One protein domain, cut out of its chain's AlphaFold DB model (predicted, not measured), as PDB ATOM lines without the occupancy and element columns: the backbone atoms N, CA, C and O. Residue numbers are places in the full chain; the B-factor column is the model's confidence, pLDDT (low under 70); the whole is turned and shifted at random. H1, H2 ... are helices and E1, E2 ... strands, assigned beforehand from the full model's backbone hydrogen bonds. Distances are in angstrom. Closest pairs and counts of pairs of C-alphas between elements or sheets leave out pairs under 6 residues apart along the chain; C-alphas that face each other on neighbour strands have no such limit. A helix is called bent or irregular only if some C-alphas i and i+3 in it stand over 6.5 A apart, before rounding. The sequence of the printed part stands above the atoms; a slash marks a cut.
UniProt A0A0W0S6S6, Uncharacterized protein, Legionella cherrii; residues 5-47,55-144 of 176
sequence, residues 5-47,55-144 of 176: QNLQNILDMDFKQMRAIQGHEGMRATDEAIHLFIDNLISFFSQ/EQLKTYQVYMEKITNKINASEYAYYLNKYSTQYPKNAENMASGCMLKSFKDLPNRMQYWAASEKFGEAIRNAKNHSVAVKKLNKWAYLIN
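This is residues 5 to 47 and 55 to 144 of the 176 residues of an uncharacterized protein of Legionella cherrii (UniProt A0A0W0S6S6). One long helix, H4, makes the long axis; H6 and H7, side by side and running opposite ways, stand steeply to it and meet it by one end each, H6 with residues 103 to 106 and H7 with residues 139 to 143, while H1 and H2 pack on H4 with its residues 63 to 70 and 70 to 78. H3 packs on H1 and H7, away from H4, H5 folds back along the later part of H4, and a tiny two-stranded hairpin, E1 and E2, sits by the ends of H2 and H6. The printed part has 133 residues with seven named helices and two named strands, in the order H1 H2 E1 E2 H3 H4 H5 H6 H7, and is mostly helix; the sheet, E1 - E2, is antiparallel. It is compact, with a radius of gyration of the C-alphas of 14.9 A, yet elongated, spanning 46 by 29 by 24 A.

H1, residues 5 to 11, touches H3, residues 31 to 45, at a steep tilt of 39 degrees, opposite ways; their closest C-alphas, of Asn 6 and Asn 40, are 5.0 A apart. H2, residues 15 to 19, touches residues 70 to 78 alone of H4, residues 55 to 84, with the C-alphas of Lys 16 and Ser 74 closest at 5.8 A. E1, residues 21 to 23, and E2, residues 26 to 28, form a hairpin, with N 23 and O 26 within hydrogen-bond range at 2.8 A and N 28 and O 21 at 2.7 A. H4 is the hub, touching five helices. H5, residues 91 to 96, touches residues 75 to 84 alone of H4 in a helical hairpin, with a shallow tilt of 15 degrees; the closest C-alphas, of Tyr 79 and Ala 95, are 4.8 A apart. H6, residues 103 to 114, and H7, residues 126 to 144, form another helical hairpin at a shallow tilt of 9 degrees, with the C-alphas of Pro 107 and Val 133 closest at 5.6 A. H3 and H4 are apart. Every O i to N i+4 pair is within hydrogen-bond range in H1, H3, H4, H5 and H7, but 6 of 8 in H6 and 0 of 1 in H2, where 2 of 2 O i to N i+3 pairs are.

H1 begins at C-alpha 5, (38.646, -35.370, -37.471). From first to last C-alpha, H3 measures 21.2 A, H4 42.9 A, H6 17.1 A and H7 26.9 A. H6 is irregular, with C-alphas 104 and 107 7.1 A apart. H7 ends at C-alpha 144, (49.437, -24.675, -55.423).

The two C-alphas farthest apart, of Gln 47 and Lys 89, are 47.5 A apart. Residues 48 to 54 are not printed, and C-alphas 47 and 55 are 15.4 A apart across that cut. The link H6 to H7, 11 residues, is long. The mean pLDDT of the printed part is 92.9, and no printed residue is under 70.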
ATOM      1  N   GLN A   5      39.768 -35.508 -38.404       95.81
ATOM      2  CA  GLN A   5      38.646 -35.370 -37.471       95.81
ATOM      3  C   GLN A   5      38.381 -33.910 -37.090       95.81
ATOM      4  O   GLN A   5      37.234 -33.500 -37.025       95.81
ATOM      5  N   ASN A   6      39.418 -33.089 -36.916       97.25
ATOM      6  CA  ASN A   6      39.223 -31.673 -36.594       97.25
ATOM      7  C   ASN A   6      38.561 -30.884 -37.738       97.25
ATOM      8  O   ASN A   6      37.784 -29.970 -37.483       97.25
ATOM      9  N   LEU A   7      38.811 -31.246 -39.002       97.50
ATOM     10  CA  LEU A   7      38.091 -30.635 -40.127       97.50
ATOM     11  C   LEU A   7      36.657 -31.159 -40.222       97.50
ATOM     12  O   LEU A   7      35.758 -30.407 -40.590       97.50
ATOM     13  N   GLN A   8      36.431 -32.420 -39.850       97.62
ATOM     14  CA  GLN A   8      35.086 -32.969 -39.710       97.62
ATOM     15  C   GLN A   8      34.306 -32.254 -38.595       97.62
ATOM     16  O   GLN A   8      33.190 -31.811 -38.834       97.62
ATOM     17  N   ASN A   9      34.924 -32.007 -37.438       97.19
ATOM     18  CA  ASN A   9      34.323 -31.232 -36.352       97.19
ATOM     19  C   ASN A   9      33.917 -29.830 -36.824       97.19
ATOM     20  O   ASN A   9      32.836 -29.368 -36.479       97.19
ATOM     21  N   ILE A  10      34.751 -29.175 -37.645       97.81
ATOM     22  CA  ILE A  10      34.405 -27.885 -38.264       97.81
ATOM     23  C   ILE A  10      33.204 -28.032 -39.200       97.81
ATOM     24  O   ILE A  10      32.314 -27.186 -39.189       97.81
ATOM     25  N   LEU A  11      33.155 -29.089 -40.015       97.44
ATOM     26  CA  LEU A  11      31.996 -29.348 -40.867       97.44
ATOM     27  C   LEU A  11      30.722 -29.538 -40.051       97.44
ATOM     28  O   LEU A  11      29.670 -29.098 -40.501       97.44
ATOM     29  N   ASP A  12      30.798 -30.148 -38.877       97.31
ATOM     30  CA  ASP A  12      29.633 -30.439 -38.041       97.31
ATOM     31  C   ASP A  12      29.158 -29.229 -37.213       97.31
ATOM     32  O   ASP A  12      28.111 -29.291 -36.572       97.31
ATOM     33  N   MET A  13      29.868 -28.097 -37.282       97.00
ATOM     34  CA  MET A  13      29.454 -26.844 -36.647       97.00
ATOM     35  C   MET A  13      28.164 -26.265 -37.249       97.00
ATOM     36  O   MET A  13      27.928 -26.317 -38.462       97.00
ATOM     37  N   ASP A  14      27.381 -25.584 -36.409       96.81
ATOM     38  CA  ASP A  14      26.338 -24.665 -36.866       96.81
ATOM     39  C   ASP A  14      26.960 -23.331 -37.312       96.81
ATOM     40  O   ASP A  14      27.234 -22.439 -36.509       96.81
ATOM     41  N   PHE A  15      27.172 -23.174 -38.621       96.06
ATOM     42  CA  PHE A  15      27.780 -21.966 -39.188       96.06
ATOM     43  C   PHE A  15      26.945 -20.692 -39.000       96.06
ATOM     44  O   PHE A  15      27.503 -19.598 -39.106       96.06
ATOM     45  N   LYS A  16      25.657 -20.793 -38.639       94.81
ATOM     46  CA  LYS A  16      24.855 -19.614 -38.276       94.81
ATOM     47  C   LYS A  16      25.445 -18.886 -37.066       94.81
ATOM     48  O   LYS A  16      25.364 -17.661 -36.994       94.81
ATOM     49  N   GLN A  17      26.122 -19.611 -36.172       96.00
ATOM     50  CA  GLN A  17      26.801 -19.039 -35.006       96.00
ATOM     51  C   GLN A  17      27.961 -18.104 -35.379       96.00
ATOM     52  O   GLN A  17      28.353 -17.263 -34.571       96.00
ATOM     53  N   MET A  18      28.467 -18.163 -36.620       94.62
ATOM     54  CA  MET A  18      29.470 -17.218 -37.129       94.62
ATOM     55  C   MET A  18      28.884 -15.823 -37.426       94.62
ATOM     56  O   MET A  18      29.627 -14.873 -37.675       94.62
ATOM     57  N   ARG A  19      27.550 -15.686 -37.384       92.56
ATOM     58  CA  ARG A  19      26.776 -14.458 -37.624       92.56
ATOM     59  C   ARG A  19      25.671 -14.264 -36.573       92.56
ATOM     60  O   ARG A  19      24.596 -13.773 -36.902       92.56
ATOM     61  N   ALA A  20      25.908 -14.654 -35.322       92.81
ATOM     62  CA  ALA A  20      24.880 -14.641 -34.275       92.81
ATOM     63  C   ALA A  20      24.900 -13.404 -33.361       92.81
ATOM     64  O   ALA A  20      23.884 -13.098 -32.743       92.81
ATOM     65  N   ILE A  21      26.012 -12.667 -33.281       91.62
ATOM     66  CA  ILE A  21      26.144 -11.513 -32.379       91.62
ATOM     67  C   ILE A  21      26.138 -10.218 -33.182       91.62
ATOM     68  O   ILE A  21      26.882 -10.092 -34.150       91.62
ATOM     69  N   GLN A  22      25.351  -9.225 -32.771       89.00
ATOM     70  CA  GLN A  22      25.392  -7.901 -33.389       89.00
ATOM     71  C   GLN A  22      26.745  -7.225 -33.104       89.00
ATOM     72  O   GLN A  22      27.172  -7.114 -31.955       89.00
ATOM     73  N   GLY A  23      27.424  -6.785 -34.160       83.62
ATOM     74  CA  GLY A  23      28.553  -5.856 -34.121       83.62
ATOM     75  C   GLY A  23      28.187  -4.531 -34.794       83.62
ATOM     76  O   GLY A  23      27.065  -4.349 -35.277       83.62
ATOM     77  N   HIS A  24      29.136  -3.599 -34.856       79.44
ATOM     78  CA  HIS A  24      28.894  -2.260 -35.400       79.44
ATOM     79  C   HIS A  24      28.676  -2.282 -36.926       79.44
ATOM     80  O   HIS A  24      27.805  -1.598 -37.452       79.44
ATOM     81  N   GLU A  25      29.425  -3.120 -37.651       81.75
ATOM     82  CA  GLU A  25      29.376  -3.207 -39.125       81.75
ATOM     83  C   GLU A  25      28.588  -4.425 -39.649       81.75
ATOM     84  O   GLU A  25      28.623  -4.762 -40.840       81.75
ATOM     85  N   GLY A  26      27.870  -5.116 -38.764       85.88
ATOM     86  CA  GLY A  26      27.085  -6.306 -39.076       85.88
ATOM     87  C   GLY A  26      27.214  -7.388 -38.012       85.88
ATOM     88  O   GLY A  26      27.722  -7.147 -36.923       85.88
ATOM     89  N   MET A  27      26.742  -8.591 -38.331       90.94
ATOM     90  CA  MET A  27      26.778  -9.715 -37.398       90.94
ATOM     91  C   MET A  27      28.161 -10.375 -37.361       90.94
ATOM     92  O   MET A  27      28.742 -10.634 -38.416       90.94
ATOM     93  N   ARG A  28      28.648 -10.703 -36.166       90.56
ATOM     94  CA  ARG A  28      29.908 -11.403 -35.875       90.56
ATOM     95  C   ARG A  28      29.650 -12.764 -35.214       90.56
ATOM     96  O   ARG A  28      28.513 -13.090 -34.865       90.56
ATOM     97  N   ALA A  29      30.710 -13.551 -35.040       93.69
ATOM     98  CA  ALA A  29      30.614 -14.873 -34.428       93.69
ATOM     99  C   ALA A  29      30.398 -14.806 -32.909       93.69
ATOM    100  O   ALA A  29      30.888 -13.868 -32.263       93.69
ATOM    101  N   THR A  30      29.734 -15.818 -32.339       93.38
ATOM    102  CA  THR A  30      29.810 -16.082 -30.890       93.38
ATOM    103  C   THR A  30      31.241 -16.442 -30.487       93.38
ATOM    104  O   THR A  30      32.043 -16.859 -31.331       93.38
ATOM    105  N   ASP A  31      31.576 -16.266 -29.207       90.94
ATOM    106  CA  ASP A  31      32.903 -16.619 -28.692       90.94
ATOM    107  C   ASP A  31      33.146 -18.131 -28.800       90.94
ATOM    108  O   ASP A  31      34.218 -18.570 -29.211       90.94
ATOM    109  N   GLU A  32      32.126 -18.938 -28.521       93.62
ATOM    110  CA  GLU A  32      32.190 -20.394 -28.599       93.62
ATOM    111  C   GLU A  32      32.439 -20.863 -30.033       93.62
ATOM    112  O   GLU A  32      33.297 -21.714 -30.267       93.62
ATOM    113  N   ALA A  33      31.729 -20.292 -31.011       95.38
ATOM    114  CA  ALA A  33      31.857 -20.702 -32.403       95.38
ATOM    115  C   ALA A  33      33.212 -20.304 -32.989       95.38
ATOM    116  O   ALA A  33      33.848 -21.115 -33.665       95.38
ATOM    117  N   ILE A  34      33.693 -19.085 -32.716       94.25
ATOM    118  CA  ILE A  34      34.994 -18.659 -33.241       94.25
ATOM    119  C   ILE A  34      36.144 -19.444 -32.601       94.25
ATOM    120  O   ILE A  34      37.073 -19.828 -33.314       94.25
ATOM    121  N   HIS A  35      36.067 -19.751 -31.301       94.12
ATOM    122  CA  HIS A  35      37.038 -20.623 -30.640       94.12
ATOM    123  C   HIS A  35      37.001 -22.034 -31.213       94.12
ATOM    124  O   HIS A  35      38.035 -22.528 -31.653       94.12
ATOM    125  N   LEU A  36      35.816 -22.645 -31.321       95.12
ATOM    126  CA  LEU A  36      35.672 -23.986 -31.882       95.12
ATOM    127  C   LEU A  36      36.269 -24.069 -33.293       95.12
ATOM    128  O   LEU A  36      37.015 -25.003 -33.589       95.12
ATOM    129  N   PHE A  37      36.003 -23.079 -34.146       96.62
ATOM    130  CA  PHE A  37      36.543 -23.036 -35.501       96.62
ATOM    131  C   PHE A  37      38.076 -22.928 -35.514       96.62
ATOM    132  O   PHE A  37      38.761 -23.722 -36.162       96.62
ATOM    133  N   ILE A  38      38.626 -21.944 -34.795       95.88
ATOM    134  CA  ILE A  38      40.066 -21.652 -34.793       95.88
ATOM    135  C   ILE A  38      40.855 -22.787 -34.135       95.88
ATOM    136  O   ILE A  38      41.881 -23.212 -34.670       95.88
ATOM    137  N   ASP A  39      40.384 -23.298 -33.003       95.69
ATOM    138  CA  ASP A  39      41.106 -24.303 -32.232       95.69
ATOM    139  C   ASP A  39      41.106 -25.659 -32.950       95.69
ATOM    140  O   ASP A  39      42.129 -26.349 -32.941       95.69
ATOM    141  N   ASN A  40      40.033 -26.013 -33.673       97.19
ATOM    142  CA  ASN A  40      40.047 -27.186 -34.552       97.19
ATOM    143  C   ASN A  40      41.020 -27.006 -35.728       97.19
ATOM    144  O   ASN A  40      41.750 -27.943 -36.050       97.19
ATOM    145  N   LEU A  41      41.103 -25.820 -36.347       96.81
ATOM    146  CA  LEU A  41      42.104 -25.569 -37.394       96.81
ATOM    147  C   LEU A  41      43.526 -25.747 -36.854       96.81
ATOM    148  O   LEU A  41      44.341 -26.440 -37.462       96.81
ATOM    149  N   ILE A  42      43.834 -25.162 -35.697       95.69
ATOM    150  CA  ILE A  42      45.157 -25.299 -35.075       95.69
ATOM    151  C   ILE A  42      45.453 -26.757 -34.748       95.69
ATOM    152  O   ILE A  42      46.524 -27.245 -35.107       95.69
ATOM    153  N   SER A  43      44.495 -27.451 -34.133       95.75
ATOM    154  CA  SER A  43      44.623 -28.859 -33.754       95.75
ATOM    155  C   SER A  43      44.747 -29.778 -34.969       95.75
ATOM    156  O   SER A  43      45.367 -30.834 -34.893       95.75
ATOM    157  N   PHE A  44      44.160 -29.420 -36.114       96.69
ATOM    158  CA  PHE A  44      44.406 -30.101 -37.384       96.69
ATOM    159  C   PHE A  44      45.866 -29.914 -37.807       96.69
ATOM    160  O   PHE A  44      46.598 -30.884 -37.993       96.69
ATOM    161  N   PHE A  45      46.324 -28.667 -37.905       95.31
ATOM    162  CA  PHE A  45      47.662 -28.366 -38.406       95.31
ATOM    163  C   PHE A  45      48.797 -28.808 -37.476       95.31
ATOM    164  O   PHE A  45      49.917 -28.995 -37.953       95.31
ATOM    165  N   SER A  46      48.549 -28.950 -36.173       93.75
ATOM    166  CA  SER A  46      49.541 -29.420 -35.199       93.75
ATOM    167  C   SER A  46      49.856 -30.909 -35.328       93.75
ATOM    168  O   SER A  46      50.846 -31.362 -34.769       93.75
ATOM    169  N   GLN A  47      49.048 -31.670 -36.068       93.12
ATOM    170  CA  GLN A  47      49.295 -33.094 -36.313       93.12
ATOM    171  C   GLN A  47      50.378 -33.340 -37.369       93.12
ATOM    172  O   GLN A  47      50.835 -34.469 -37.527       93.12
ATOM    173  N   GLU A  55      48.447 -37.034 -51.230       93.12
ATOM    174  CA  GLU A  55      47.119 -37.537 -50.856       93.12
ATOM    175  C   GLU A  55      46.501 -36.701 -49.728       93.12
ATOM    176  O   GLU A  55      45.360 -36.262 -49.846       93.12
ATOM    177  N   GLN A  56      47.270 -36.381 -48.681       94.69
ATOM    178  CA  GLN A  56      46.800 -35.537 -47.578       94.69
ATOM    179  C   GLN A  56      46.422 -34.127 -48.049       94.69
ATOM    180  O   GLN A  56      45.427 -33.573 -47.582       94.69
ATOM    181  N   LEU A  57      47.175 -33.552 -48.992       95.25
ATOM    182  CA  LEU A  57      46.848 -32.263 -49.605       95.25
ATOM    183  C   LEU A  57      45.535 -32.326 -50.398       95.25
ATOM    184  O   LEU A  57      44.699 -31.433 -50.248       95.25
ATOM    185  N   LYS A  58      45.313 -33.393 -51.181       94.44
ATOM    186  CA  LYS A  58      44.046 -33.624 -51.901       94.44
ATOM    187  C   LYS A  58      42.875 -33.784 -50.931       94.44
ATOM    188  O   LYS A  58      41.849 -33.128 -51.096       94.44
ATOM    189  N   THR A  59      43.027 -34.598 -49.886       95.56
ATOM    190  CA  THR A  59      41.991 -34.784 -48.861       95.56
ATOM    191  C   THR A  59      41.673 -33.470 -48.152       95.56
ATOM    192  O   THR A  59      40.506 -33.110 -48.026       95.56
ATOM    193  N   TYR A  60      42.692 -32.711 -47.743       96.25
ATOM    194  CA  TYR A  60      42.510 -31.389 -47.146       96.25
ATOM    195  C   TYR A  60      41.743 -30.445 -48.066       96.25
ATOM    196  O   TYR A  60      40.803 -29.797 -47.610       96.25
ATOM    197  N   GLN A  61      42.094 -30.397 -49.354       96.12
ATOM    198  CA  GLN A  61      41.391 -29.560 -50.319       96.12
ATOM    199  C   GLN A  61      39.892 -29.898 -50.361       96.12
ATOM    200  O   GLN A  61      39.068 -28.994 -50.240       96.12
ATOM    201  N   VAL A  62      39.539 -31.187 -50.410       96.44
ATOM    202  CA  VAL A  62      38.137 -31.643 -50.385       96.44
ATOM    203  C   VAL A  62      37.412 -31.199 -49.109       96.44
ATOM    204  O   VAL A  62      36.275 -30.729 -49.174       96.44
ATOM    205  N   TYR A  63      38.040 -31.321 -47.934       97.88
ATOM    206  CA  TYR A  63      37.441 -30.841 -46.683       97.88
ATOM    207  C   TYR A  63      37.249 -29.324 -46.690       97.88
ATOM    208  O   TYR A  63      36.175 -28.842 -46.333       97.88
ATOM    209  N   MET A  64      38.251 -28.565 -47.131       97.50
ATOM    210  CA  MET A  64      38.177 -27.106 -47.156       97.50
ATOM    211  C   MET A  64      37.152 -26.580 -48.159       97.50
ATOM    212  O   MET A  64      36.501 -25.575 -47.879       97.50
ATOM    213  N   GLU A  65      36.950 -27.255 -49.290       97.19
ATOM    214  CA  GLU A  65      35.867 -26.952 -50.233       97.19
ATOM    215  C   GLU A  65      34.495 -27.175 -49.583       97.19
ATOM    216  O   GLU A  65      33.640 -26.290 -49.624       97.19
ATOM    217  N   LYS A  66      34.301 -28.299 -48.879       98.00
ATOM    218  CA  LYS A  66      33.061 -28.560 -48.126       98.00
ATOM    219  C   LYS A  66      32.818 -27.519 -47.028       98.00
ATOM    220  O   LYS A  66      31.696 -27.033 -46.891       98.00
ATOM    221  N   ILE A  67      33.857 -27.150 -46.275       98.06
ATOM    222  CA  ILE A  67      33.785 -26.110 -45.235       98.06
ATOM    223  C   ILE A  67      33.408 -24.770 -45.873       98.06
ATOM    224  O   ILE A  67      32.493 -24.099 -45.403       98.06
ATOM    225  N   THR A  68      34.048 -24.411 -46.987       97.50
ATOM    226  CA  THR A  68      33.752 -23.177 -47.732       97.50
ATOM    227  C   THR A  68      32.302 -23.143 -48.206       97.50
ATOM    228  O   THR A  68      31.652 -22.109 -48.086       97.50
ATOM    229  N   ASN A  69      31.752 -24.269 -48.665       97.50
ATOM    230  CA  ASN A  69      30.350 -24.352 -49.071       97.50
ATOM    231  C   ASN A  69      29.389 -24.135 -47.894       97.50
ATOM    232  O   ASN A  69      28.417 -23.393 -48.039       97.50
ATOM    233  N   LYS A  70      29.667 -24.711 -46.716       97.62
ATOM    234  CA  LYS A  70      28.862 -24.456 -45.507       97.62
ATOM    235  C   LYS A  70      28.930 -22.992 -45.067       97.62
ATOM    236  O   LYS A  70      27.900 -22.403 -44.740       97.62
ATOM    237  N   ILE A  71      30.118 -22.393 -45.125       96.88
ATOM    238  CA  ILE A  71      30.313 -20.963 -44.866       96.88
ATOM    239  C   ILE A  71      29.487 -20.132 -45.844       96.88
ATOM    240  O   ILE A  71      28.717 -19.279 -45.416       96.88
ATOM    241  N   ASN A  72      29.601 -20.404 -47.143       97.44
ATOM    242  CA  ASN A  72      28.899 -19.664 -48.185       97.44
ATOM    243  C   ASN A  72      27.379 -19.778 -48.059       97.44
ATOM    244  O   ASN A  72      26.700 -18.774 -48.234       97.44
ATOM    245  N   ALA A  73      26.846 -20.946 -47.694       97.00
ATOM    246  CA  ALA A  73      25.418 -21.103 -47.429       97.00
ATOM    247  C   ALA A  73      24.947 -20.199 -46.275       97.00
ATOM    248  O   ALA A  73      23.932 -19.513 -46.394       97.00
ATOM    249  N   SER A  74      25.708 -20.151 -45.176       95.69
ATOM    250  CA  SER A  74      25.397 -19.287 -44.030       95.69
ATOM    251  C   SER A  74      25.542 -17.798 -44.365       95.69
ATOM    252  O   SER A  74      24.693 -16.983 -44.005       95.69
ATOM    253  N   GLU A  75      26.609 -17.431 -45.073       95.38
ATOM    254  CA  GLU A  75      26.877 -16.056 -45.494       95.38
ATOM    255  C   GLU A  75      25.821 -15.551 -46.479       95.38
ATOM    256  O   GLU A  75      25.294 -14.453 -46.301       95.38
ATOM    257  N   TYR A  76      25.451 -16.367 -47.466       96.94
ATOM    258  CA  TYR A  76      24.387 -16.050 -48.409       96.94
ATOM    259  C   TYR A  76      23.063 -15.804 -47.682       96.94
ATOM    260  O   TYR A  76      22.445 -14.766 -47.894       96.94
ATOM    261  N   ALA A  77      22.663 -16.697 -46.769       95.88
ATOM    262  CA  ALA A  77      21.427 -16.536 -46.003       95.88
ATOM    263  C   ALA A  77      21.417 -15.235 -45.178       95.88
ATOM    264  O   ALA A  77      20.424 -14.503 -45.180       95.88
ATOM    265  N   TYR A  78      22.532 -14.911 -44.516       94.38
ATOM    266  CA  TYR A  78      22.672 -13.666 -43.762       94.38
ATOM    267  C   TYR A  78      22.547 -12.426 -44.661       94.38
ATOM    268  O   TYR A  78      21.751 -11.530 -44.369       94.38
ATOM    269  N   TYR A  79      23.311 -12.358 -45.755       94.88
ATOM    270  CA  TYR A  79      23.296 -11.187 -46.631       94.88
ATOM    271  C   TYR A  79      21.997 -11.057 -47.421       94.88
ATOM    272  O   TYR A  79      21.530  -9.938 -47.621       94.88
ATOM    273  N   LEU A  80      21.375 -12.171 -47.808       96.81
ATOM    274  CA  LEU A  80      20.058 -12.158 -48.431       96.81
ATOM    275  C   LEU A  80      19.038 -11.534 -47.483       96.81
ATOM    276  O   LEU A  80      18.324 -10.625 -47.896       96.81
ATOM    277  N   ASN A  81      19.023 -11.934 -46.208       94.06
ATOM    278  CA  ASN A  81      18.149 -11.318 -45.214       94.06
ATOM    279  C   ASN A  81      18.465  -9.822 -45.033       94.06
ATOM    280  O   ASN A  81      17.567  -8.985 -45.086       94.06
ATOM    281  N   LYS A  82      19.751  -9.468 -44.906       92.81
ATOM    282  CA  LYS A  82      20.205  -8.077 -44.748       92.81
ATOM    283  C   LYS A  82      19.759  -7.177 -45.906       92.81
ATOM    284  O   LYS A  82      19.340  -6.044 -45.676       92.81
ATOM    285  N   TYR A  83      19.874  -7.653 -47.144       95.06
ATOM    286  CA  TYR A  83      19.573  -6.856 -48.333       95.06
ATOM    287  C   TYR A  83      18.113  -6.943 -48.773       95.06
ATOM    288  O   TYR A  83      17.651  -6.022 -49.438       95.06
ATOM    289  N   SER A  84      17.362  -7.975 -48.379       94.94
ATOM    290  CA  SER A  84      15.948  -8.130 -48.759       94.94
ATOM    291  C   SER A  84      15.080  -6.941 -48.341       94.94
ATOM    292  O   SER A  84      14.152  -6.584 -49.060       94.94
ATOM    293  N   THR A  85      15.395  -6.282 -47.223       89.38
ATOM    294  CA  THR A  85      14.639  -5.107 -46.757       89.38
ATOM    295  C   THR A  85      14.971  -3.835 -47.540       89.38
ATOM    296  O   THR A  85      14.083  -3.034 -47.809       89.38
ATOM    297  N   GLN A  86      16.242  -3.628 -47.899       89.88
ATOM    298  CA  GLN A  86      16.715  -2.366 -48.493       89.88
ATOM    299  C   GLN A  86      16.758  -2.406 -50.027       89.88
ATOM    300  O   GLN A  86      16.502  -1.403 -50.689       89.88
ATOM    301  N   TYR A  87      17.065  -3.571 -50.601       93.50
ATOM    302  CA  TYR A  87      17.332  -3.769 -52.025       93.50
ATOM    303  C   TYR A  87      16.702  -5.074 -52.546       93.50
ATOM    304  O   TYR A  87      17.411  -5.902 -53.117       93.50
ATOM    305  N   PRO A  88      15.379  -5.288 -52.410       91.56
ATOM    306  CA  PRO A  88      14.741  -6.584 -52.671       91.56
ATOM    307  C   PRO A  88      15.019  -7.138 -54.076       91.56
ATOM    308  O   PRO A  88      15.289  -8.323 -54.229       91.56
ATOM    309  N   LYS A  89      15.041  -6.275 -55.103       94.81
ATOM    310  CA  LYS A  89      15.306  -6.681 -56.497       94.81
ATOM    311  C   LYS A  89      16.752  -7.125 -56.755       94.81
ATOM    312  O   LYS A  89      16.998  -7.833 -57.722       94.81
ATOM    313  N   ASN A  90      17.695  -6.697 -55.914       95.56
ATOM    314  CA  ASN A  90      19.126  -6.977 -56.068       95.56
ATOM    315  C   ASN A  90      19.677  -7.867 -54.945       95.56
ATOM    316  O   ASN A  90      20.863  -8.196 -54.967       95.56
ATOM    317  N   ALA A  91      18.849  -8.248 -53.965       95.50
ATOM    318  CA  ALA A  91      19.291  -8.883 -52.730       95.50
ATOM    319  C   ALA A  91      20.054 -10.190 -52.988       95.50
ATOM    320  O   ALA A  91      21.118 -10.394 -52.410       95.50
ATOM    321  N   GLU A  92      19.573 -11.025 -53.911       96.25
ATOM    322  CA  GLU A  92      20.226 -12.284 -54.289       96.25
ATOM    323  C   GLU A  92      21.601 -12.070 -54.937       96.25
ATOM    324  O   GLU A  92      22.574 -12.735 -54.570       96.25
ATOM    325  N   ASN A  93      21.709 -11.109 -55.860       96.19
ATOM    326  CA  ASN A  93      22.974 -10.767 -56.516       96.19
ATOM    327  C   ASN A  93      23.981 -10.204 -55.505       96.19
ATOM    328  O   ASN A  93      25.149 -10.595 -55.496       96.19
ATOM    329  N   MET A  94      23.526  -9.323 -54.610       96.69
ATOM    330  CA  MET A  94      24.367  -8.744 -53.561       96.69
ATOM    331  C   MET A  94      24.812  -9.796 -52.537       96.69
ATOM    332  O   MET A  94      25.971  -9.791 -52.123       96.69
ATOM    333  N   ALA A  95      23.928 -10.723 -52.157       96.06
ATOM    334  CA  ALA A  95      24.258 -11.835 -51.268       96.06
ATOM    335  C   ALA A  95      25.275 -12.790 -51.905       96.06
ATOM    336  O   ALA A  95      26.270 -13.139 -51.270       96.06
ATOM    337  N   SER A  96      25.088 -13.135 -53.182       95.75
ATOM    338  CA  SER A  96      26.037 -13.959 -53.941       95.75
ATOM    339  C   SER A  96      27.412 -13.296 -54.034       95.75
ATOM    340  O   SER A  96      28.435 -13.952 -53.850       95.75
ATOM    341  N   GLY A  97      27.453 -11.973 -54.229       94.44
ATOM    342  CA  GLY A  97      28.697 -11.198 -54.249       94.44
ATOM    343  C   GLY A  97      29.471 -11.199 -52.924       94.44
ATOM    344  O   GLY A  97      30.656 -10.874 -52.914       94.44
ATOM    345  N   CYS A  98      28.833 -11.587 -51.817       93.38
ATOM    346  CA  CYS A  98      29.468 -11.678 -50.502       93.38
ATOM    347  C   CYS A  98      30.040 -13.071 -50.183       93.38
ATOM    348  O   CYS A  98      30.649 -13.238 -49.119       93.38
ATOM    349  N   MET A  99      29.849 -14.067 -51.052       95.19
ATOM    350  CA  MET A  99      30.396 -15.414 -50.880       95.19
ATOM    351  C   MET A  99      31.916 -15.454 -51.095       95.19
ATOM    352  O   MET A  99      32.491 -14.661 -51.840       95.19
ATOM    353  N   LEU A 100      32.579 -16.414 -50.449       95.38
ATOM    354  CA  LEU A 100      33.984 -16.728 -50.699       95.38
ATOM    355  C   LEU A 100      34.133 -17.344 -52.093       95.38
ATOM    356  O   LEU A 100      33.389 -18.264 -52.441       95.38
ATOM    357  N   LYS A 101      35.128 -16.879 -52.860       93.25
ATOM    358  CA  LYS A 101      35.458 -17.452 -54.175       93.25
ATOM    359  C   LYS A 101      36.256 -18.742 -54.022       93.25
ATOM    360  O   LYS A 101      36.157 -19.637 -54.853       93.25
ATOM    361  N   SER A 102      37.060 -18.834 -52.966       93.12
ATOM    362  CA  SER A 102      37.805 -20.038 -52.612       93.12
ATOM    363  C   SER A 102      38.107 -20.094 -51.115       93.12
ATOM    364  O   SER A 102      38.061 -19.080 -50.418       93.12
ATOM    365  N   PHE A 103      38.537 -21.259 -50.620       92.69
ATOM    366  CA  PHE A 103      39.010 -21.385 -49.235       92.69
ATOM    367  C   PHE A 103      40.248 -20.516 -48.936       92.69
ATOM    368  O   PHE A 103      40.578 -20.301 -47.773       92.69
ATOM    369  N   LYS A 104      40.938 -19.987 -49.960       92.25
ATOM    370  CA  LYS A 104      42.052 -19.039 -49.785       92.25
ATOM    371  C   LYS A 104      41.582 -17.678 -49.267       92.25
ATOM    372  O   LYS A 104      42.383 -16.954 -48.689       92.25
ATOM    373  N   ASP A 105      40.298 -17.360 -49.426       92.69
ATOM    374  CA  ASP A 105      39.685 -16.124 -48.927       92.69
ATOM    375  C   ASP A 105      39.248 -16.244 -47.454       92.69
ATOM    376  O   ASP A 105      38.873 -15.253 -46.819       92.69
ATOM    377  N   LEU A 106      39.306 -17.457 -46.890       94.12
ATOM    378  CA  LEU A 106      38.878 -17.757 -45.526       94.12
ATOM    379  C   LEU A 106      39.589 -16.916 -44.447       94.12
ATOM    380  O   LEU A 106      38.890 -16.443 -43.552       94.12
ATOM    381  N   PRO A 107      40.913 -16.655 -44.502       93.62
ATOM    382  CA  PRO A 107      41.586 -15.829 -43.498       93.62
ATOM    383  C   PRO A 107      40.957 -14.444 -43.302       93.62
ATOM    384  O   PRO A 107      40.740 -14.018 -42.167       93.62
ATOM    385  N   ASN A 108      40.606 -13.767 -44.398       90.50
ATOM    386  CA  ASN A 108      39.977 -12.445 -44.339       90.50
ATOM    387  C   ASN A 108      38.588 -12.529 -43.698       90.50
ATOM    388  O   ASN A 108      38.192 -11.663 -42.921       90.50
ATOM    389  N   ARG A 109      37.853 -13.605 -43.995       91.62
ATOM    390  CA  ARG A 109      36.542 -13.857 -43.397       91.62
ATOM    391  C   ARG A 109      36.632 -14.129 -41.897       91.62
ATOM    392  O   ARG A 109      35.848 -13.570 -41.136       91.62
ATOM    393  N   MET A 110      37.605 -14.936 -41.476       92.25
ATOM    394  CA  MET A 110      37.851 -15.228 -40.064       92.25
ATOM    395  C   MET A 110      38.142 -13.956 -39.269       92.25
ATOM    396  O   MET A 110      37.586 -13.782 -38.186       92.25
ATOM    397  N   GLN A 111      38.931 -13.037 -39.834       88.88
ATOM    398  CA  GLN A 111      39.235 -11.762 -39.188       88.88
ATOM    399  C   GLN A 111      37.969 -10.943 -38.922       88.88
ATOM    400  O   GLN A 111      37.822 -10.381 -37.839       88.88
ATOM    401  N   TYR A 112      37.037 -10.908 -39.879       87.81
ATOM    402  CA  TYR A 112      35.762 -10.220 -39.692       87.81
ATOM    403  C   TYR A 112      34.930 -10.869 -38.577       87.81
ATOM    404  O   TYR A 112      34.410 -10.177 -37.707       87.81
ATOM    405  N   TRP A 113      34.822 -12.200 -38.564       90.50
ATOM    406  CA  TRP A 113      34.071 -12.907 -37.524       90.50
ATOM    407  C   TRP A 113      34.671 -12.727 -36.130       90.50
ATOM    408  O   TRP A 113      33.926 -12.653 -35.156       90.50
ATOM    409  N   ALA A 114      35.997 -12.655 -36.030       87.38
ATOM    410  CA  ALA A 114      36.720 -12.566 -34.768       87.38
ATOM    411  C   ALA A 114      36.881 -11.129 -34.235       87.38
ATOM    412  O   ALA A 114      37.229 -10.970 -33.063       87.38
ATOM    413  N   ALA A 115      36.607 -10.100 -35.043       83.00
ATOM    414  CA  ALA A 115      36.684  -8.701 -34.623       83.00
ATOM    415  C   ALA A 115      35.761  -8.395 -33.422       83.00
ATOM    416  O   ALA A 115      34.673  -8.972 -33.291       83.00
ATOM    417  N   SER A 116      36.208  -7.503 -32.530       70.50
ATOM    418  CA  SER A 116      35.451  -7.065 -31.349       70.50
ATOM    419  C   SER A 116      34.173  -6.320 -31.730       70.50
ATOM    420  O   SER A 116      33.094  -6.801 -31.388       70.50
ATOM    421  N   GLU A 117      34.273  -5.213 -32.472       71.19
ATOM    422  CA  GLU A 117      33.100  -4.416 -32.866       71.19
ATOM    423  C   GLU A 117      33.050  -4.092 -34.363       71.19
ATOM    424  O   GLU A 117      31.986  -4.221 -34.978       71.19
ATOM    425  N   LYS A 118      34.185  -3.711 -34.964       75.50
ATOM    426  CA  LYS A 118      34.303  -3.360 -36.393       75.50
ATOM    427  C   LYS A 118      35.560  -3.940 -37.037       75.50
ATOM    428  O   LYS A 118      36.483  -4.390 -36.353       75.50
ATOM    429  N   PHE A 119      35.614  -3.913 -38.367       73.12
ATOM    430  CA  PHE A 119      36.795  -4.364 -39.092       73.12
ATOM    431  C   PHE A 119      38.048  -3.562 -38.690       73.12
ATOM    432  O   PHE A 119      38.016  -2.340 -38.571       73.12
ATOM    433  N   GLY A 120      39.165  -4.263 -38.479       72.25
ATOM    434  CA  GLY A 120      40.440  -3.662 -38.068       72.25
ATOM    435  C   GLY A 120      40.628  -3.481 -36.557       72.25
ATOM    436  O   GLY A 120      41.714  -3.085 -36.140       72.25
ATOM    437  N   GLU A 121      39.627  -3.797 -35.734       80.69
ATOM    438  CA  GLU A 121      39.783  -3.796 -34.275       80.69
ATOM    439  C   GLU A 121      40.462  -5.053 -33.716       80.69
ATOM    440  O   GLU A 121      40.858  -5.968 -34.445       80.69
ATOM    441  N   ALA A 122      40.609  -5.078 -32.386       83.38
ATOM    442  CA  ALA A 122      41.150  -6.198 -31.642       83.38
ATOM    443  C   ALA A 122      40.437  -7.505 -32.016       83.38
ATOM    444  O   ALA A 122      39.215  -7.646 -31.949       83.38
ATOM    445  N   ILE A 123      41.245  -8.485 -32.405       86.00
ATOM    446  CA  ILE A 123      40.784  -9.822 -32.753       86.00
ATOM    447  C   ILE A 123      40.670 -10.634 -31.465       86.00
ATOM    448  O   ILE A 123      41.649 -10.802 -30.730       86.00
ATOM    449  N   ARG A 124      39.483 -11.188 -31.211       82.50
ATOM    450  CA  ARG A 124      39.286 -12.173 -30.145       82.50
ATOM    451  C   ARG A 124      40.158 -13.394 -30.425       82.50
ATOM    452  O   ARG A 124      40.202 -13.888 -31.550       82.50
ATOM    453  N   ASN A 125      40.891 -13.849 -29.412       83.12
ATOM    454  CA  ASN A 125      41.893 -14.908 -29.550       83.12
ATOM    455  C   ASN A 125      42.942 -14.632 -30.659       83.12
ATOM    456  O   ASN A 125      43.265 -15.488 -31.489       83.12
ATOM    457  N   ALA A 126      43.497 -13.413 -30.674       88.75
ATOM    458  CA  ALA A 126      44.444 -12.952 -31.695       88.75
ATOM    459  C   ALA A 126      45.638 -13.899 -31.927       88.75
ATOM    460  O   ALA A 126      46.074 -14.081 -33.067       88.75
ATOM    461  N   LYS A 127      46.164 -14.526 -30.863       90.69
ATOM    462  CA  LYS A 127      47.307 -15.447 -30.959       90.69
ATOM    463  C   LYS A 127      46.955 -16.686 -31.783       90.69
ATOM    464  O   LYS A 127      47.638 -16.964 -32.769       90.69
ATOM    465  N   ASN A 128      45.887 -17.398 -31.419       92.19
ATOM    466  CA  ASN A 128      45.459 -18.590 -32.149       92.19
ATOM    467  C   ASN A 128      45.005 -18.219 -33.564       92.19
ATOM    468  O   ASN A 128      45.400 -18.875 -34.525       92.19
ATOM    469  N   HIS A 129      44.288 -17.105 -33.723       92.75
ATOM    470  CA  HIS A 129      43.900 -16.609 -35.041       92.75
ATOM    471  C   HIS A 129      45.118 -16.412 -35.963       92.75
ATOM    472  O   HIS A 129      45.135 -16.901 -37.092       92.75
ATOM    473  N   SER A 130      46.178 -15.752 -35.479       93.31
ATOM    474  CA  SER A 130      47.412 -15.548 -36.249       93.31
ATOM    475  C   SER A 130      48.065 -16.872 -36.660       93.31
ATOM    476  O   SER A 130      48.497 -17.027 -37.805       93.31
ATOM    477  N   VAL A 131      48.113 -17.849 -35.748       95.00
ATOM    478  CA  VAL A 131      48.657 -19.184 -36.033       95.00
ATOM    479  C   VAL A 131      47.821 -19.900 -37.095       95.00
ATOM    480  O   VAL A 131      48.386 -20.404 -38.069       95.00
ATOM    481  N   ALA A 132      46.495 -19.905 -36.951       95.50
ATOM    482  CA  ALA A 132      45.580 -20.534 -37.896       95.50
ATOM    483  C   ALA A 132      45.720 -19.933 -39.303       95.50
ATOM    484  O   ALA A 132      45.908 -20.672 -40.267       95.50
ATOM    485  N   VAL A 133      45.739 -18.599 -39.423       95.25
ATOM    486  CA  VAL A 133      45.925 -17.900 -40.707       95.25
ATOM    487  C   VAL A 133      47.259 -18.261 -41.362       95.25
ATOM    488  O   VAL A 133      47.298 -18.591 -42.549       95.25
ATOM    489  N   LYS A 134      48.363 -18.262 -40.603       95.31
ATOM    490  CA  LYS A 134      49.680 -18.653 -41.134       95.31
ATOM    491  C   LYS A 134      49.670 -20.083 -41.674       95.31
ATOM    492  O   LYS A 134      50.237 -20.342 -42.735       95.31
ATOM    493  N   LYS A 135      49.027 -21.014 -40.964       95.31
ATOM    494  CA  LYS A 135      48.943 -22.420 -41.378       95.31
ATOM    495  C   LYS A 135      48.028 -22.615 -42.592       95.31
ATOM    496  O   LYS A 135      48.443 -23.314 -43.515       95.31
ATOM    497  N   LEU A 136      46.879 -21.938 -42.645       96.06
ATOM    498  CA  LEU A 136      45.993 -21.908 -43.818       96.06
ATOM    499  C   LEU A 136      46.747 -21.440 -45.067       96.06
ATOM    500  O   LEU A 136      46.742 -22.126 -46.088       96.06
ATOM    501  N   ASN A 137      47.463 -20.317 -44.965       95.31
ATOM    502  CA  ASN A 137      48.243 -19.769 -46.076       95.31
ATOM    503  C   ASN A 137      49.371 -20.715 -46.508       95.31
ATOM    504  O   ASN A 137      49.572 -20.925 -47.705       95.31
ATOM    505  N   LYS A 138      50.074 -21.338 -45.550       94.81
ATOM    506  CA  LYS A 138      51.102 -22.350 -45.844       94.81
ATOM    507  C   LYS A 138      50.514 -23.530 -46.621       94.81
ATOM    508  O   LYS A 138      51.076 -23.920 -47.638       94.81
ATOM    509  N   TRP A 139      49.391 -24.088 -46.175       95.25
ATOM    510  CA  TRP A 139      48.753 -25.219 -46.857       95.25
ATOM    511  C   TRP A 139      48.208 -24.835 -48.233       95.25
ATOM    512  O   TRP A 139      48.404 -25.578 -49.189       95.25
ATOM    513  N   ALA A 140      47.621 -23.645 -48.377       94.00
ATOM    514  CA  ALA A 140      47.206 -23.127 -49.679       94.00
ATOM    515  C   ALA A 140      48.387 -23.006 -50.658       94.00
ATOM    516  O   ALA A 140      48.251 -23.332 -51.838       94.00
ATOM    517  N   TYR A 141      49.554 -22.567 -50.175       94.19
ATOM    518  CA  TYR A 141      50.781 -22.539 -50.966       94.19
ATOM    519  C   TYR A 141      51.236 -23.950 -51.366       94.19
ATOM    520  O   TYR A 141      51.503 -24.174 -52.544       94.19
ATOM    521  N   LEU A 142      51.266 -24.905 -50.429       94.31
ATOM    522  CA  LEU A 142      51.669 -26.291 -50.705       94.31
ATOM    523  C   LEU A 142      50.782 -26.954 -51.766       94.31
ATOM    524  O   LEU A 142      51.304 -27.588 -52.677       94.31
ATOM    525  N   ILE A 143      49.464 -26.744 -51.709       93.94
ATOM    526  CA  ILE A 143      48.520 -27.237 -52.727       93.94
ATOM    527  C   ILE A 143      48.833 -26.634 -54.095       93.94
ATOM    528  O   ILE A 143      48.891 -27.352 -55.089       93.94
ATOM    529  N   ASN A 144      49.086 -25.322 -54.159       91.69
ATOM    530  CA  ASN A 144      49.437 -24.675 -55.423       91.69
ATOM    531  C   ASN A 144      50.737 -25.242 -56.016       91.69
ATOM    532  O   ASN A 144      50.814 -25.406 -57.229       91.69
TER     533      ASN A 144